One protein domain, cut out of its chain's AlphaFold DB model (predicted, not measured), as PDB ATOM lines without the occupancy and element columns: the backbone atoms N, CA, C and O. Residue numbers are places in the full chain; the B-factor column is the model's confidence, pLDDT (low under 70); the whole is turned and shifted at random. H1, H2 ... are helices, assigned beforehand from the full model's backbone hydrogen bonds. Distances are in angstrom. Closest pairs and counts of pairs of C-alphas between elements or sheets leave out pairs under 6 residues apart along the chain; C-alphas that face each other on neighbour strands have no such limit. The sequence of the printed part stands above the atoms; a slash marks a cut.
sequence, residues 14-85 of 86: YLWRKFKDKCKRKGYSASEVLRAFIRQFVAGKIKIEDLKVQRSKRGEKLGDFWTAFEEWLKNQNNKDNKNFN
ATOM      1  N   TYR A  14     -23.982  21.339 -18.975       83.25
ATOM      2  CA  TYR A  14     -25.006  21.476 -17.947       83.25
ATOM      3  C   TYR A  14     -24.936  22.837 -17.239       83.25
ATOM      4  O   TYR A  14     -25.944  23.545 -17.131       83.25
ATOM      5  N   LEU A  15     -23.731  23.241 -16.825       85.75
ATOM      6  CA  LEU A  15     -23.481  24.543 -16.211       85.75
ATOM      7  C   LEU A  15     -23.850  25.681 -17.168       85.75
ATOM      8  O   LEU A  15     -24.515  26.642 -16.775       85.75
ATOM      9  N   TRP A  16     -23.479  25.547 -18.444       88.00
ATOM     10  CA  TRP A  16     -23.797  26.536 -19.468       88.00
ATOM     11  C   TRP A  16     -25.305  26.673 -19.710       88.00
ATOM     12  O   TRP A  16     -25.809  27.792 -19.828       88.00
ATOM     13  N   ARG A  17     -26.053  25.562 -19.744       87.38
ATOM     14  CA  ARG A  17     -27.523  25.583 -19.864       87.38
ATOM     15  C   ARG A  17     -28.164  26.320 -18.687       87.38
ATOM     16  O   ARG A  17     -28.902  27.275 -18.918       87.38
ATOM     17  N   LYS A  18     -27.802  25.976 -17.445       89.19
ATOM     18  CA  LYS A  18     -28.308  26.672 -16.245       89.19
ATOM     19  C   LYS A  18     -27.976  28.161 -16.239       89.19
ATOM     20  O   LYS A  18     -28.826  28.983 -15.896       89.19
ATOM     21  N   PHE A  19     -26.750  28.518 -16.620       89.69
ATOM     22  CA  PHE A  19     -26.337  29.914 -16.713       89.69
ATOM     23  C   PHE A  19     -27.198  30.685 -17.721       89.69
ATOM     24  O   PHE A  19     -27.732  31.742 -17.380       89.69
ATOM     25  N   LYS A  20     -27.407  30.131 -18.924       92.00
ATOM     26  CA  LYS A  20     -28.281  30.733 -19.942       92.00
ATOM     27  C   LYS A  20     -29.711  30.902 -19.447       92.00
ATOM     28  O   LYS A  20     -30.270  31.984 -19.611       92.00
ATOM     29  N   ASP A  21     -30.281  29.882 -18.813       92.81
ATOM     30  CA  ASP A  21     -31.653  29.944 -18.304       92.81
ATOM     31  C   ASP A  21     -31.805  31.019 -17.227       92.81
ATOM     32  O   ASP A  21     -32.768  31.786 -17.243       92.81
ATOM     33  N   LYS A  22     -30.826  31.134 -16.321       93.44
ATOM     34  CA  LYS A  22     -30.814  32.179 -15.290       93.44
ATOM     35  C   LYS A  22     -30.718  33.579 -15.901       93.44
ATOM     36  O   LYS A  22     -31.447  34.468 -15.467       93.44
ATOM     37  N   CYS A  23     -29.869  33.765 -16.913       92.69
ATOM     38  CA  CYS A  23     -29.758  35.035 -17.636       92.69
ATOM     39  C   CYS A  23     -31.074  35.379 -18.346       92.69
ATOM     40  O   CYS A  23     -31.601  36.475 -18.163       92.69
ATOM     41  N   LYS A  24     -31.664  34.407 -19.054       91.88
ATOM     42  CA  LYS A  24     -32.928  34.572 -19.783       91.88
ATOM     43  C   LYS A  24     -34.082  34.951 -18.855       91.88
ATOM     44  O   LYS A  24     -34.812  35.886 -19.158       91.88
ATOM     45  N   ARG A  25     -34.217  34.290 -17.697       93.38
ATOM     46  CA  ARG A  25     -35.238  34.628 -16.681       93.38
ATOM     47  C   ARG A  25     -35.103  36.051 -16.138       93.38
ATOM     48  O   ARG A  25     -36.075  36.604 -15.644       93.38
ATOM     49  N   LYS A  26     -33.903  36.625 -16.195       90.75
ATOM     50  CA  LYS A  26     -33.616  37.999 -15.767       90.75
ATOM     51  C   LYS A  26     -33.635  39.005 -16.925       90.75
ATOM     52  O   LYS A  26     -33.377  40.174 -16.681       90.75
ATOM     53  N   GLY A  27     -33.952  38.566 -18.146       93.62
ATOM     54  CA  GLY A  27     -34.037  39.426 -19.327       93.62
ATOM     55  C   GLY A  27     -32.693  39.764 -19.977       93.62
ATOM     56  O   GLY A  27     -32.640  40.678 -20.790       93.62
ATOM     57  N   TYR A  28     -31.615  39.044 -19.652       92.88
ATOM     58  CA  TYR A  28     -30.270  39.332 -20.162       92.88
ATOM     59  C   TYR A  28     -29.740  38.237 -21.090       92.88
ATOM     60  O   TYR A  28     -30.009  37.045 -20.896       92.88
ATOM     61  N   SER A  29     -28.895  38.619 -22.053       92.25
ATOM     62  CA  SER A  29     -28.110  37.654 -22.825       92.25
ATOM     63  C   SER A  29     -26.976  37.075 -21.981       92.25
ATOM     64  O   SER A  29     -26.215  37.799 -21.338       92.25
ATOM     65  N   ALA A  30     -26.787  35.757 -22.051       88.38
ATOM     66  CA  ALA A  30     -25.682  35.077 -21.376       88.38
ATOM     67  C   ALA A  30     -24.308  35.653 -21.768       88.38
ATOM     68  O   ALA A  30     -23.422  35.785 -20.926       88.38
ATOM     69  N   SER A  31     -24.131  36.044 -23.034       86.50
ATOM     70  CA  SER A  31     -22.882  36.651 -23.508       86.50
ATOM     71  C   SER A  31     -22.634  38.037 -22.910       86.50
ATOM     72  O   SER A  31     -21.484  38.384 -22.650       86.50
ATOM     73  N   GLU A  32     -23.682  38.828 -22.680       87.56
ATOM     74  CA  GLU A  32     -23.568  40.157 -22.066       87.56
ATOM     75  C   GLU A  32     -23.220  40.049 -20.588       87.56
ATOM     76  O   GLU A  32     -22.291  40.710 -20.128       87.56
ATOM     77  N   VAL A  33     -23.895  39.146 -19.873       89.69
ATOM     78  CA  VAL A  33     -23.612  38.869 -18.460       89.69
ATOM     79  C   VAL A  33     -22.177  38.377 -18.286       89.69
ATOM     80  O   VAL A  33     -21.462  38.870 -17.415       89.69
ATOM     81  N   LEU A  34     -21.715  37.467 -19.149       88.25
ATOM     82  CA  LEU A  34     -20.341  36.968 -19.102       88.25
ATOM     83  C   LEU A  34     -19.316  38.087 -19.347       88.25
ATOM     84  O   LEU A  34     -18.339  38.203 -18.609       88.25
ATOM     85  N   ARG A  35     -19.547  38.956 -20.340       85.88
ATOM     86  CA  ARG A  35     -18.681  40.122 -20.595       85.88
ATOM     87  C   ARG A  35     -18.672  41.094 -19.417       85.88
ATOM     88  O   ARG A  35     -17.607  41.584 -19.051       85.88
ATOM     89  N   ALA A  36     -19.832  41.374 -18.828       86.69
ATOM     90  CA  ALA A  36     -19.948  42.256 -17.672       86.69
ATOM     91  C   ALA A  36     -19.196  41.693 -16.460       86.69
ATOM     92  O   ALA A  36     -18.497  42.438 -15.775       86.69
ATOM     93  N   PHE A  37     -19.279  40.379 -16.237       86.06
ATOM     94  CA  PHE A  37     -18.529  39.695 -15.188       86.06
ATOM     95  C   PHE A  37     -17.015  39.830 -15.393       86.06
ATOM     96  O   PHE A  37     -16.317  40.275 -14.487       86.06
ATOM     97  N   ILE A  38     -16.515  39.544 -16.603       85.06
ATOM     98  CA  ILE A  38     -15.087  39.687 -16.939       85.06
ATOM     99  C   ILE A  38     -14.611  41.129 -16.706       85.06
ATOM    100  O   ILE A  38     -13.550  41.337 -16.127       85.06
ATOM    101  N   ARG A  39     -15.403  42.138 -17.096       85.06
ATOM    102  CA  ARG A  39     -15.058  43.551 -16.855       85.06
ATOM    103  C   ARG A  39     -14.963  43.883 -15.368       85.06
ATOM    104  O   ARG A  39     -14.034  44.574 -14.968       85.06
ATOM    105  N   GLN A  40     -15.904  43.406 -14.554       82.62
ATOM    106  CA  GLN A  40     -15.882  43.639 -13.106       82.62
ATOM    107  C   GLN A  40     -14.704  42.941 -12.427       82.62
ATOM    108  O   GLN A  40     -14.091  43.511 -11.527       82.62
ATOM    109  N   PHE A  41     -14.364  41.745 -12.898       83.06
ATOM    110  CA  PHE A  41     -13.192  41.007 -12.456       83.06
ATOM    111  C   PHE A  41     -11.886  41.745 -12.782       83.06
ATOM    112  O   PHE A  41     -11.085  41.989 -11.887       83.06
ATOM    113  N   VAL A  42     -11.708  42.200 -14.028       82.38
ATOM    114  CA  VAL A  42     -10.537  43.003 -14.435       82.38
ATOM    115  C   VAL A  42     -10.459  44.328 -13.666       82.38
ATOM    116  O   VAL A  42      -9.371  44.789 -13.345       82.38
ATOM    117  N   ALA A  43     -11.603  44.920 -13.315       86.56
ATOM    118  CA  ALA A  43     -11.676  46.126 -12.493       86.56
ATOM    119  C   ALA A  43     -11.415  45.883 -10.989       86.56
ATOM    120  O   ALA A  43     -11.578  46.807 -10.194       86.56
ATOM    121  N   GLY A  44     -11.081  44.654 -10.574       84.62
ATOM    122  CA  GLY A  44     -10.785  44.310  -9.178       84.62
ATOM    123  C   GLY A  44     -12.003  44.270  -8.249       84.62
ATOM    124  O   GLY A  44     -11.843  44.128  -7.040       84.62
ATOM    125  N   LYS A  45     -13.227  44.373  -8.790       82.94
ATOM    126  CA  LYS A  45     -14.474  44.294  -8.003       82.94
ATOM    127  C   LYS A  45     -14.843  42.863  -7.616       82.94
ATOM    128  O   LYS A  45     -15.666  42.664  -6.731       82.94
ATOM    129  N   ILE A  46     -14.262  41.885  -8.303       78.88
ATOM    130  CA  ILE A  46     -14.401  40.459  -8.014       78.88
ATOM    131  C   ILE A  46     -12.989  39.927  -7.820       78.88
ATOM    132  O   ILE A  46     -12.188  39.987  -8.754       78.88
ATOM    133  N   LYS A  47     -12.673  39.423  -6.627       78.88
ATOM    134  CA  LYS A  47     -11.362  38.836  -6.343       78.88
ATOM    135  C   LYS A  47     -11.387  37.343  -6.637       78.88
ATOM    136  O   LYS A  47     -12.381  36.669  -6.381       78.88
ATOM    137  N   ILE A  48     -10.281  36.810  -7.162       71.62
ATOM    138  CA  ILE A  48     -10.123  35.358  -7.373       71.62
ATOM    139  C   ILE A  48     -10.252  34.605  -6.048       71.62
ATOM    140  O   ILE A  48     -10.806  33.516  -6.029       71.62
ATOM    141  N   GLU A  49      -9.769  35.191  -4.952       74.25
ATOM    142  CA  GLU A  49      -9.810  34.599  -3.609       74.25
ATOM    143  C   GLU A  49     -11.244  34.310  -3.134       74.25
ATOM    144  O   GLU A  49     -11.475  33.325  -2.434       74.25
ATOM    145  N   ASP A  50     -12.212  35.122  -3.570       69.06
ATOM    146  CA  ASP A  50     -13.634  34.947  -3.250       69.06
ATOM    147  C   ASP A  50     -14.289  33.852  -4.104       69.06
ATOM    148  O   ASP A  50     -15.328  33.285  -3.751       69.06
ATOM    149  N   LEU A  51     -13.678  33.523  -5.244       68.62
ATOM    150  CA  LEU A  51     -14.082  32.392  -6.055       68.62
ATOM    151  C   LEU A  51     -13.489  31.145  -5.403       68.62
ATOM    152  O   LEU A  51     -12.311  30.836  -5.572       68.62
ATOM    153  N   LYS A  52     -14.313  30.383  -4.673       62.00
ATOM    154  CA  LYS A  52     -13.964  29.010  -4.279       62.00
ATOM    155  C   LYS A  52     -13.817  28.174  -5.546       62.00
ATOM    156  O   LYS A  52     -14.757  27.507  -5.969       62.00
ATOM    157  N   VAL A  53     -12.644  28.234  -6.174       58.12
ATOM    158  CA  VAL A  53     -12.275  27.362  -7.280       58.12
ATOM    159  C   VAL A  53     -12.228  25.964  -6.687       58.12
ATOM    160  O   VAL A  53     -11.219  25.544  -6.121       58.12
ATOM    161  N   GLN A  54     -13.344  25.240  -6.777       57.47
ATOM    162  CA  GLN A  54     -13.318  23.798  -6.646       57.47
ATOM    163  C   GLN A  54     -12.456  23.318  -7.805       57.47
ATOM    164  O   GLN A  54     -12.915  23.200  -8.939       57.47
ATOM    165  N   ARG A  55     -11.155  23.137  -7.540       47.75
ATOM    166  CA  ARG A  55     -10.290  22.361  -8.420       47.75
ATOM    167  C   ARG A  55     -11.015  21.041  -8.568       47.75
ATOM    168  O   ARG A  55     -11.090  20.301  -7.593       47.75
ATOM    169  N   SER A  56     -11.584  20.795  -9.743       47.91
ATOM    170  CA  SER A  56     -12.166  19.507 -10.086       47.91
ATOM    171  C   SER A  56     -11.101  18.465  -9.767       47.91
ATOM    172  O   SER A  56     -10.079  18.398 -10.465       47.91
ATOM    173  N   LYS A  57     -11.258  17.729  -8.660       45.03
ATOM    174  CA  LYS A  57     -10.339  16.643  -8.352       45.03
ATOM    175  C   LYS A  57     -10.515  15.658  -9.492       45.03
ATOM    176  O   LYS A  57     -11.622  15.203  -9.771       45.03
ATOM    177  N   ARG A  58      -9.431  15.392 -10.213       40.84
ATOM    178  CA  ARG A  58      -9.406  14.414 -11.299       40.84
ATOM    179  C   ARG A  58      -9.868  13.073 -10.703       40.84
ATOM    180  O   ARG A  58      -9.102  12.457  -9.974       40.84
ATOM    181  N   GLY A  59     -11.124  12.689 -10.947       49.25
ATOM    182  CA  GLY A  59     -11.742  11.479 -10.389       49.25
ATOM    183  C   GLY A  59     -13.018  11.667  -9.553       49.25
ATOM    184  O   GLY A  59     -13.621  10.656  -9.210       49.25
ATOM    185  N   GLU A  60     -13.471  12.890  -9.248       47.41
ATOM    186  CA  GLU A  60     -14.803  13.079  -8.639       47.41
ATOM    187  C   GLU A  60     -15.896  12.723  -9.656       47.41
ATOM    188  O   GLU A  60     -15.974  13.304 -10.745       47.41
ATOM    189  N   LYS A  61     -16.723  11.725  -9.328       54.00
ATOM    190  CA  LYS A  61     -17.855  11.331 -10.167       54.00
ATOM    191  C   LYS A  61     -18.909  12.432 -10.063       54.00
ATOM    192  O   LYS A  61     -19.241  12.870  -8.969       54.00
ATOM    193  N   LEU A  62     -19.483  12.839 -11.198       53.94
ATOM    194  CA  LEU A  62     -20.571  13.832 -11.275       53.94
ATOM    195  C   LEU A  62     -21.720  13.583 -10.272       53.94
ATOM    196  O   LEU A  62     -22.377  14.531  -9.850       53.94
ATOM    197  N   GLY A  63     -21.942  12.325  -9.874       53.97
ATOM    198  CA  GLY A  63     -22.917  11.952  -8.847       53.97
ATOM    199  C   GLY A  63     -22.615  12.524  -7.457       53.97
ATOM    200  O   GLY A  63     -23.536  12.959  -6.778       53.97
ATOM    201  N   ASP A  64     -21.345  12.617  -7.062       57.50
ATOM    202  CA  ASP A  64     -20.952  13.132  -5.741       57.50
ATOM    203  C   ASP A  64     -21.192  14.646  -5.649       57.50
ATOM    204  O   ASP A  64     -21.629  15.167  -4.620       57.50
ATOM    205  N   PHE A  65     -21.004  15.353  -6.770       57.44
ATOM    206  CA  PHE A  65     -21.351  16.768  -6.893       57.44
ATOM    207  C   PHE A  65     -22.865  16.992  -6.805       57.44
ATOM    208  O   PHE A  65     -23.314  17.959  -6.190       57.44
ATOM    209  N   TRP A  66     -23.660  16.096  -7.399       52.66
ATOM    210  CA  TRP A  66     -25.119  16.179  -7.360       52.66
ATOM    211  C   TRP A  66     -25.664  16.004  -5.939       52.66
ATOM    212  O   TRP A  66     -26.461  16.827  -5.489       52.66
ATOM    213  N   THR A  67     -25.170  15.009  -5.200       67.88
ATOM    214  CA  THR A  67     -25.566  14.761  -3.805       67.88
ATOM    215  C   THR A  67     -25.215  15.943  -2.899       67.88
ATOM    216  O   THR A  67     -26.078  16.454  -2.186       67.88
ATOM    217  N   ALA A  68     -23.981  16.454  -2.991       62.66
ATOM    218  CA  ALA A  68     -23.549  17.618  -2.213       62.66
ATOM    219  C   ALA A  68     -24.363  18.886  -2.547       62.66
ATOM    220  O   ALA A  68     -24.618  19.731  -1.684       62.66
ATOM    221  N   PHE A  69     -24.803  19.022  -3.800       56.50
ATOM    222  CA  PHE A  69     -25.644  20.130  -4.246       56.50
ATOM    223  C   PHE A  69     -27.090  20.026  -3.733       56.50
ATOM    224  O   PHE A  69     -27.662  21.035  -3.308       56.50
ATOM    225  N   GLU A  70     -27.684  18.831  -3.721       66.81
ATOM    226  CA  GLU A  70     -29.020  18.609  -3.150       66.81
ATOM    227  C   GLU A  70     -29.051  18.839  -1.635       66.81
ATOM    228  O   GLU A  70     -29.983  19.465  -1.123       66.81
ATOM    229  N   GLU A  71     -28.020  18.398  -0.911       69.50
ATOM    230  CA  GLU A  71     -27.876  18.679   0.523       69.50
ATOM    231  C   GLU A  71     -27.752  20.180   0.802       69.50
ATOM    232  O   GLU A  71     -28.374  20.705   1.731       69.50
ATOM    233  N   TRP A  72     -27.011  20.904  -0.039       70.75
ATOM    234  CA  TRP A  72     -26.904  22.355   0.076       70.75
ATOM    235  C   TRP A  72     -28.249  23.063  -0.157       70.75
ATOM    236  O   TRP A  72     -28.611  23.939   0.629       70.75
ATOM    237  N   LEU A  73     -29.028  22.659  -1.168       66.50
ATOM    238  CA  LEU A  73     -30.364  23.220  -1.428       66.50
ATOM    239  C   LEU A  73     -31.341  22.978  -0.269       66.50
ATOM    240  O   LEU A  73     -32.067  23.894   0.124       66.50
ATOM    241  N   LYS A  74     -31.332  21.775   0.318       70.88
ATOM    242  CA  LYS A  74     -32.153  21.454   1.499       70.88
ATOM    243  C   LYS A  74     -31.792  22.343   2.690       70.88
ATOM    244  O   LYS A  74     -32.681  22.835   3.382       70.88
ATOM    245  N   ASN A  75     -30.503  22.618   2.883       66.75
ATOM    246  CA  ASN A  75     -30.021  23.484   3.958       66.75
ATOM    247  C   ASN A  75     -30.339  24.977   3.754       66.75
ATOM    248  O   ASN A  75     -30.455  25.698   4.745       66.75
ATOM    249  N   GLN A  76     -30.500  25.453   2.513       57.75
ATOM    250  CA  GLN A  76     -30.976  26.819   2.246       57.75
ATOM    251  C   GLN A  76     -32.479  26.955   2.535       57.75
ATOM    252  O   GLN A  76     -32.860  27.811   3.329       57.75
ATOM    253  N   ASN A  77     -33.315  26.039   2.030       56.44
ATOM    254  CA  ASN A  77     -34.764  26.063   2.295       56.44
ATOM    255  C   ASN A  77     -35.108  25.955   3.793       56.44
ATOM    256  O   ASN A  77     -36.061  26.576   4.259       56.44
ATOM    257  N   ASN A  78     -34.328  25.196   4.571       55.66
ATOM    258  CA  ASN A  78     -34.532  25.099   6.020       55.66
ATOM    259  C   ASN A  78     -34.146  26.382   6.777       55.66
ATOM    260  O   ASN A  78     -34.702  26.649   7.840       55.66
ATOM    261  N   LYS A  79     -33.201  27.179   6.256       52.38
ATOM    262  CA  LYS A  79     -32.848  28.485   6.836       52.38
ATOM    263  C   LYS A  79     -33.921  29.533   6.555       52.38
ATOM    264  O   LYS A  79     -34.259  30.286   7.464       52.38
ATOM    265  N   ASP A  80     -34.486  29.530   5.353       51.78
ATOM    266  CA  ASP A  80     -35.546  30.469   4.977       51.78
ATOM    267  C   ASP A  80     -36.853  30.205   5.751       51.78
ATOM    268  O   ASP A  80     -37.482  31.145   6.229       51.78
ATOM    269  N   ASN A  81     -37.207  28.937   6.003       49.84
ATOM    270  CA  ASN A  81     -38.381  28.588   6.822       49.84
ATOM    271  C   ASN A  81     -38.239  28.945   8.311       49.84
ATOM    272  O   ASN A  81     -39.243  29.152   8.989       49.84
ATOM    273  N   LYS A  82     -37.014  29.022   8.843       49.56
ATOM    274  CA  LYS A  82     -36.785  29.383  10.253       49.56
ATOM    275  C   LYS A  82     -36.944  30.886  10.501       49.56
ATOM    276  O   LYS A  82     -37.384  31.273  11.576       49.56
ATOM    277  N   ASN A  83     -36.642  31.706   9.492       48.94
ATOM    278  CA  ASN A  83     -36.777  33.163   9.545       48.94
ATOM    279  C   ASN A  83     -38.192  33.672   9.219       48.94
ATOM    280  O   ASN A  83     -38.449  34.856   9.399       48.94
ATOM    281  N   PHE A  84     -39.096  32.813   8.737       45.31
ATOM    282  CA  PHE A  84     -40.487  33.185   8.435       45.31
ATOM    283  C   PHE A  84     -41.465  32.925   9.597       45.31
ATOM    284  O   PHE A  84     -42.590  33.408   9.561       45.31
ATOM    285  N   ASN A  85     -41.037  32.168  10.615       44.41
ATOM    286  CA  ASN A  85     -41.838  31.780  11.787       44.41
ATOM    287  C   ASN A  85     -41.292  32.359  13.114       44.41
ATOM    288  O   ASN A  85     -41.604  31.825  14.178       44.41
TER     289      ASN A  85
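This is residues 14 to 85 of the 86 residues of an uncharacterized protein of Chloroflexi bacterium (UniProt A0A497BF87). A long helix, H3, stands free at one side of an open, loosely spread model, and a long link with no named element, residues 43 to 61, joins it to a pair of shorter helices, H1 and H2, in which the first residues of H2 pack on residues 19 to 24 of H1. H1 and H2 meet about perpendicular, while H3 touches neither of them. The printed part has 72 residues, with three named helices in the order H1, H2, H3 and no named strand, and its class is all helix. The whole is loose, with a radius of gyration of the C-alphas of 16.0 A, and the C-alphas span 39 by 37 by 25 A.

H3, residues 62 to 83, measures 32.7 A from first to last C-alpha; C-alpha 62 is at (-20.571, 13.832, -11.275) and C-alpha 83 is at (-36.777, 33.163, 9.545). H2, residues 30 to 42, measures 18.4 A. H1, residues 14 to 25, measures 16.7 A and begins with C-alpha 14 at (-25.006, 21.476, -17.947).

H3 is apart from H1 and apart from H2. Residues 47 to 85, of which 62 to 83 belong to H3, stand free. H1 and H2 touch, and the closest C-alphas are those of Lys 20 and Ala 30, 5.3 A apart. H1 touches H2 with residues 19 to 24 alone, and H2 touches H1 with residues 30 to 33 alone. Their lines stand at 80 degrees, about perpendicular. In H1, H2 and H3 every O i to N i+4 pair is within hydrogen-bond range.

The C-alphas of Arg 58 and Asn 85 are the two farthest apart, at 43.4 A. The printed part has no cut. The link from H1 to H2 is tight, with 4 residues, and the link from H2 to H3 is long, with 19 residues. The mean pLDDT of the printed part is 71.6, and it is under 70 at residues 50 to 71, 73 and 75 to 85.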